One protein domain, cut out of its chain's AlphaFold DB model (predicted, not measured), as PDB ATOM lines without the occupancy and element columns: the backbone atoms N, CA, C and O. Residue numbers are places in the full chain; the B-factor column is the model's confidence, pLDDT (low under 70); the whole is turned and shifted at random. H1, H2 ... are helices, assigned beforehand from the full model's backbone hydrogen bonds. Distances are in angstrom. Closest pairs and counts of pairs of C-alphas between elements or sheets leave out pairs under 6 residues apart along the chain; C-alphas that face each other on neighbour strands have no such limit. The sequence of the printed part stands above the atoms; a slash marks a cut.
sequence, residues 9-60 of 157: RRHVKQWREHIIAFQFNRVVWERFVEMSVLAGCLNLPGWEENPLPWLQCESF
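Overview. This is residues 9 to 60 of the 157 residues of an uncharacterized protein of Bartonella rattimassiliensis 15908 (UniProt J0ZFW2). One long helix, H1, makes the length of a rod, and after it the chain folds back beside H1, with one short helix, H2, packed on it. H1 has a kink of 30 degrees near residue 20, and its residues 9 to 15 stick out free. The printed part has 52 residues with two named helices, H1 then H2, and no named strand: all helix. It is loose, with a radius of gyration of the C-alphas of 13.7 A, and spans 41 by 18 by 14 A.

Arrangement. Start at H1, residues 9 to 38, which with residues 29 to 33 alone touches H2, residues 52 to 55; their closest C-alphas, of Glu 30 and Leu 55, are 5.5 A apart. In H1, 21 of 26 O i to N i+4 pairs are within hydrogen-bond range; H2 is too short for such a pair.

Along the chain. Find C-alpha 9 at (139.265, 162.254, 162.114); from there H1 runs 40.0 A to C-alpha 38. H2 runs 5.0 A, ending at C-alpha 55 at (130.487, 155.693, 135.299).

Size, cuts and confidence. The farthest C-alphas, of Arg 9 and Gly 40, are 42.0 A apart. The link at residues 39 to 51 is long. The printed part has no cut, and no printed residue is under 70 in pLDDT.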
ATOM      1  N   ARG A   9     139.502 161.724 163.471       89.44
ATOM      2  CA  ARG A   9     139.265 162.254 162.114       89.44
ATOM      3  C   ARG A   9     139.860 161.340 161.045       89.44
ATOM      4  O   ARG A   9     139.199 161.061 160.048       89.44
ATOM      5  N   ARG A  10     141.073 160.825 161.266       89.88
ATOM      6  CA  ARG A  10     141.715 159.874 160.350       89.88
ATOM      7  C   ARG A  10     140.921 158.574 160.229       89.88
ATOM      8  O   ARG A  10     140.745 158.088 159.117       89.88
ATOM      9  N   HIS A  11     140.425 158.037 161.342       93.62
ATOM     10  CA  HIS A  11     139.626 156.812 161.344       93.62
ATOM     11  C   HIS A  11     138.296 156.991 160.601       93.62
ATOM     12  O   HIS A  11     137.959 156.188 159.733       93.62
ATOM     13  N   VAL A  12     137.577 158.083 160.876       92.19
ATOM     14  CA  VAL A  12     136.321 158.406 160.183       92.19
ATOM     15  C   VAL A  12     136.563 158.636 158.690       92.19
ATOM     16  O   VAL A  12     135.812 158.108 157.874       92.19
ATOM     17  N   LYS A  13     137.631 159.358 158.318       90.00
ATOM     18  CA  LYS A  13     138.014 159.557 156.911       90.00
ATOM     19  C   LYS A  13     138.265 158.217 156.222       90.00
ATOM     20  O   LYS A  13     137.699 157.968 155.167       90.00
ATOM     21  N   GLN A  14     139.045 157.333 156.840       93.38
ATOM     22  CA  GLN A  14     139.328 156.007 156.293       93.38
ATOM     23  C   GLN A  14     138.042 155.193 156.073       93.38
ATOM     24  O   GLN A  14     137.855 154.612 155.006       93.38
ATOM     25  N   TRP A  15     137.138 155.178 157.054       94.88
ATOM     26  CA  TRP A  15     135.853 154.486 156.937       94.88
ATOM     27  C   TRP A  15     134.989 155.072 155.812       94.88
ATOM     28  O   TRP A  15     134.463 154.330 154.984       94.88
ATOM     29  N   ARG A  16     134.904 156.403 155.732       92.00
ATOM     30  CA  ARG A  16     134.168 157.111 154.680       92.00
ATOM     31  C   ARG A  16     134.692 156.758 153.290       92.00
ATOM     32  O   ARG A  16     133.894 156.362 152.449       92.00
ATOM     33  N   GLU A  17     135.998 156.865 153.055       90.50
ATOM     34  CA  GLU A  17     136.562 156.606 151.723       90.50
ATOM     35  C   GLU A  17     136.391 155.139 151.308       90.50
ATOM     36  O   GLU A  17     135.951 154.842 150.197       90.50
ATOM     37  N   HIS A  18     136.686 154.194 152.204       93.25
ATOM     38  CA  HIS A  18     136.670 152.776 151.834       93.25
ATOM     39  C   HIS A  18     135.283 152.150 151.792       93.25
ATOM     40  O   HIS A  18     135.086 151.182 151.059       93.25
ATOM     41  N   ILE A  19     134.343 152.626 152.606       93.75
ATOM     42  CA  ILE A  19     133.021 152.003 152.717       93.75
ATOM     43  C   ILE A  19     131.985 152.874 152.024       93.75
ATOM     44  O   ILE A  19     131.343 152.417 151.083       93.75
ATOM     45  N   ILE A  20     131.851 154.136 152.426       92.19
ATOM     46  CA  ILE A  20     130.805 154.998 151.871       92.19
ATOM     47  C   ILE A  20     131.111 155.376 150.422       92.19
ATOM     48  O   ILE A  20     130.281 155.126 149.556       92.19
ATOM     49  N   ALA A  21     132.293 155.913 150.126       90.88
ATOM     50  CA  ALA A  21     132.618 156.331 148.764       90.88
ATOM     51  C   ALA A  21     132.815 155.120 147.837       90.88
ATOM     52  O   ALA A  21     132.127 154.990 146.823       90.88
ATOM     53  N   PHE A  22     133.718 154.203 148.204       90.88
ATOM     54  CA  PHE A  22     134.120 153.120 147.304       90.88
ATOM     55  C   PHE A  22     133.107 151.970 147.195       90.88
ATOM     56  O   PHE A  22     132.864 151.490 146.092       90.88
ATOM     57  N   GLN A  23     132.524 151.505 148.309       93.50
ATOM     58  CA  GLN A  23     131.623 150.341 148.282       93.50
ATOM     59  C   GLN A  23     130.156 150.717 148.070       93.50
ATOM     60  O   GLN A  23     129.416 149.920 147.498       93.50
ATOM     61  N   PHE A  24     129.722 151.895 148.524       93.06
ATOM     62  CA  PHE A  24     128.316 152.292 148.456       93.06
ATOM     63  C   PHE A  24     128.038 153.300 147.335       93.06
ATOM     64  O   PHE A  24     127.392 152.940 146.353       93.06
ATOM     65  N   ASN A  25     128.548 154.532 147.435       93.06
ATOM     66  CA  ASN A  25     128.233 155.622 146.506       93.06
ATOM     67  C   ASN A  25     128.548 155.250 145.059       93.06
ATOM     68  O   ASN A  25     127.706 155.441 144.185       93.06
ATOM     69  N   ARG A  26     129.726 154.666 144.815       92.88
ATOM     70  CA  ARG A  26     130.120 154.226 143.475       92.88
ATOM     71  C   ARG A  26     129.139 153.208 142.886       92.88
ATOM     72  O   ARG A  26     128.686 153.386 141.764       92.88
ATOM     73  N   VAL A  27     128.776 152.175 143.646       93.81
ATOM     74  CA  VAL A  27     127.862 151.120 143.172       93.81
ATOM     75  C   VAL A  27     126.466 151.684 142.915       93.81
ATOM     76  O   VAL A  27     125.832 151.342 141.917       93.81
ATOM     77  N   VAL A  28     125.985 152.565 143.795       95.44
ATOM     78  CA  VAL A  28     124.689 153.234 143.626       95.44
ATOM     79  C   VAL A  28     124.693 154.112 142.376       95.44
ATOM     80  O   VAL A  28     123.742 154.053 141.600       95.44
ATOM     81  N   TRP A  29     125.762 154.879 142.154       95.00
ATOM     82  CA  TRP A  29     125.918 155.724 140.973       95.00
ATOM     83  C   TRP A  29     125.940 154.909 139.683       95.00
ATOM     84  O   TRP A  29     125.159 155.187 138.775       95.00
ATOM     85  N   GLU A  30     126.773 153.867 139.622       94.88
ATOM     86  CA  GLU A  30     126.885 153.012 138.439       94.88
ATOM     87  C   GLU A  30     125.513 152.428 138.060       94.88
ATOM     88  O   GLU A  30     125.072 152.554 136.916       94.88
ATOM     89  N   ARG A  31     124.770 151.898 139.042       95.56
ATOM     90  CA  ARG A  31     123.415 151.367 138.814       95.56
ATOM     91  C   ARG A  31     122.408 152.432 138.418       95.56
ATOM     92  O   ARG A  31     121.541 152.166 137.589       95.56
ATOM     93  N   PHE A  32     122.498 153.620 139.000       95.50
ATOM     94  CA  PHE A  32     121.615 154.725 138.653       95.50
ATOM     95  C   PHE A  32     121.802 155.159 137.192       95.50
ATOM     96  O   PHE A  32     120.810 155.303 136.471       95.50
ATOM     97  N   VAL A  33     123.049 155.314 136.736       94.94
ATOM     98  CA  VAL A  33     123.363 155.705 135.353       94.94
ATOM     99  C   VAL A  33     122.929 154.621 134.370       94.94
ATOM    100  O   VAL A  33     122.201 154.924 133.426       94.94
ATOM    101  N   GLU A  34     123.288 153.357 134.622       94.38
ATOM    102  CA  GLU A  34     122.881 152.221 133.781       94.38
ATOM    103  C   GLU A  34     121.359 152.160 133.599       94.38
ATOM    104  O   GLU A  34     120.858 152.091 132.475       94.38
ATOM    105  N   MET A  35     120.608 152.234 134.702       95.75
ATOM    106  CA  MET A  35     119.147 152.186 134.662       95.75
ATOM    107  C   MET A  35     118.548 153.404 133.959       95.75
ATOM    108  O   MET A  35     117.546 153.266 133.261       95.75
ATOM    109  N   SER A  36     119.159 154.582 134.098       95.69
ATOM    110  CA  SER A  36     118.694 155.806 133.435       95.69
ATOM    111  C   SER A  36     118.878 155.751 131.920       95.69
ATOM    112  O   SER A  36     118.002 156.217 131.186       95.69
ATOM    113  N   VAL A  37     119.974 155.151 131.447       95.00
ATOM    114  CA  VAL A  37     120.209 154.915 130.014       95.00
ATOM    115  C   VAL A  37     119.244 153.856 129.479       95.00
ATOM    116  O   VAL A  37     118.592 154.083 128.463       95.00
ATOM    117  N   LEU A  38     119.071 152.734 130.192       92.50
ATOM    118  CA  LEU A  38     118.135 151.671 129.797       92.50
ATOM    119  C   LEU A  38     116.674 152.142 129.768       92.50
ATOM    120  O   LEU A  38     115.899 151.701 128.923       92.50
ATOM    121  N   ALA A  39     116.297 153.048 130.671       95.62
ATOM    122  CA  ALA A  39     114.977 153.673 130.687       95.62
ATOM    123  C   ALA A  39     114.792 154.734 129.581       95.62
ATOM    124  O   ALA A  39     113.677 155.215 129.389       95.62
ATOM    125  N   GLY A  40     115.857 155.114 128.869       93.69
ATOM    126  CA  GLY A  40     115.831 156.160 127.844       93.69
ATOM    127  C   GLY A  40     115.744 157.588 128.396       93.69
ATOM    128  O   GLY A  40     115.494 158.517 127.633       93.69
ATOM    129  N   CYS A  41     115.948 157.784 129.702       94.38
ATOM    130  CA  CYS A  41     115.939 159.107 130.339       94.38
ATOM    131  C   CYS A  41     117.234 159.889 130.084       94.38
ATOM    132  O   CYS A  41     117.235 161.116 130.151       94.38
ATOM    133  N   LEU A  42     118.338 159.180 129.827       92.44
ATOM    134  CA  LEU A  42     119.662 159.756 129.635       92.44
ATOM    135  C   LEU A  42     120.280 159.217 128.341       92.44
ATOM    136  O   LEU A  42     120.396 158.008 128.169       92.44
ATOM    137  N   ASN A  43     120.690 160.115 127.443       90.38
ATOM    138  CA  ASN A  43     121.402 159.756 126.217       90.38
ATOM    139  C   ASN A  43     122.872 160.166 126.344       90.38
ATOM    140  O   ASN A  43     123.185 161.358 126.327       90.38
ATOM    141  N   LEU A  44     123.756 159.182 126.487       90.81
ATOM    142  CA  LEU A  44     125.190 159.393 126.668       90.81
ATOM    143  C   LEU A  44     125.943 159.028 125.379       90.81
ATOM    144  O   LEU A  44     125.885 157.876 124.944       90.81
ATOM    145  N   PRO A  45     126.670 159.977 124.760       91.94
ATOM    146  CA  PRO A  45     127.475 159.694 123.578       91.94
ATOM    147  C   PRO A  45     128.521 158.607 123.850       91.94
ATOM    148  O   PRO A  45     129.211 158.640 124.871       91.94
ATOM    149  N   GLY A  46     128.648 157.649 122.930       90.69
ATOM    150  CA  GLY A  46     129.645 156.576 123.026       90.69
ATOM    151  C   GLY A  46     129.397 155.569 124.153       90.69
ATOM    152  O   GLY A  46     130.291 154.785 124.457       90.69
ATOM    153  N   TRP A  47     128.208 155.558 124.768       90.44
ATOM    154  CA  TRP A  47     127.876 154.642 125.866       90.44
ATOM    155  C   TRP A  47     128.049 153.164 125.502       90.44
ATOM    156  O   TRP A  47     128.617 152.402 126.282       90.44
ATOM    157  N   GLU A  48     127.584 152.767 124.316       88.88
ATOM    158  CA  GLU A  48     127.679 151.379 123.843       88.88
ATOM    159  C   GLU A  48     129.129 150.947 123.577       88.88
ATOM    160  O   GLU A  48     129.457 149.772 123.729       88.88
ATOM    161  N   GLU A  49     130.001 151.889 123.206       92.81
ATOM    162  CA  GLU A  49     131.415 151.622 122.931       92.81
ATOM    163  C   GLU A  49     132.244 151.593 124.219       92.81
ATOM    164  O   GLU A  49     133.044 150.680 124.430       92.81
ATOM    165  N   ASN A  50     132.071 152.599 125.083       91.75
ATOM    166  CA  ASN A  50     132.800 152.714 126.337       91.75
ATOM    167  C   ASN A  50     131.991 153.479 127.405       91.75
ATOM    168  O   ASN A  50     132.021 154.712 127.436       91.75
ATOM    169  N   PRO A  51     131.338 152.776 128.346       91.19
ATOM    170  CA  PRO A  51     130.572 153.418 129.414       91.19
ATOM    171  C   PRO A  51     131.455 153.976 130.545       91.19
ATOM    172  O   PRO A  51     130.988 154.783 131.347       91.19
ATOM    173  N   LEU A  52     132.733 153.577 130.629       91.00
ATOM    174  CA  LEU A  52     133.603 153.892 131.770       91.00
ATOM    175  C   LEU A  52     133.737 155.391 132.088       91.00
ATOM    176  O   LEU A  52     133.690 155.712 133.273       91.00
ATOM    177  N   PRO A  53     133.885 156.314 131.115       90.94
ATOM    178  CA  PRO A  53     134.019 157.742 131.415       90.94
ATOM    179  C   PRO A  53     132.798 158.321 132.136       90.94
ATOM    180  O   PRO A  53     132.941 159.209 132.964       90.94
ATOM    181  N   TRP A  54     131.609 157.788 131.855       90.12
ATOM    182  CA  TRP A  54     130.349 158.248 132.443       90.12
ATOM    183  C   TRP A  54     130.049 157.604 133.800       90.12
ATOM    184  O   TRP A  54     129.326 158.159 134.625       90.12
ATOM    185  N   LEU A  55     130.605 156.415 134.035       91.69
ATOM    186  CA  LEU A  55     130.487 155.693 135.299       91.69
ATOM    187  C   LEU A  55     131.482 156.188 136.356       91.69
ATOM    188  O   LEU A  55     131.282 155.953 137.549       91.69
ATOM    189  N   GLN A  56     132.547 156.875 135.936       89.06
ATOM    190  CA  GLN A  56     133.473 157.525 136.853       89.06
ATOM    191  C   GLN A  56     132.752 158.640 137.611       89.06
ATOM    192  O   GLN A  56     132.183 159.554 137.027       89.06
ATOM    193  N   CYS A  57     132.782 158.544 138.936       86.31
ATOM    194  CA  CYS A  57     132.199 159.523 139.833       86.31
ATOM    195  C   CYS A  57     133.185 159.797 140.961       86.31
ATOM    196  O   CYS A  57     133.711 158.866 141.581       86.31
ATOM    197  N   GLU A  58     133.434 161.077 141.210       85.19
ATOM    198  CA  GLU A  58     134.197 161.528 142.360       85.19
ATOM    199  C   GLU A  58     133.226 161.866 143.494       85.19
ATOM    200  O   GLU A  58     132.320 162.686 143.357       85.19
ATOM    201  N   SER A  59     133.385 161.180 144.627       83.88
ATOM    202  CA  SER A  59     132.552 161.406 145.803       83.88
ATOM    203  C   SER A  59     133.209 162.454 146.688       83.88
ATOM    204  O   SER A  59     134.122 162.144 147.451       83.88
ATOM    205  N   PHE A  60     132.695 163.676 146.649       80.94
ATOM    206  CA  PHE A  60     133.146 164.736 147.541       80.94
ATOM    207  C   PHE A  60     132.477 164.630 148.908       80.94
ATOM    208  O   PHE A  60     131.295 164.304 149.035       80.94
TER     209      PHE A  60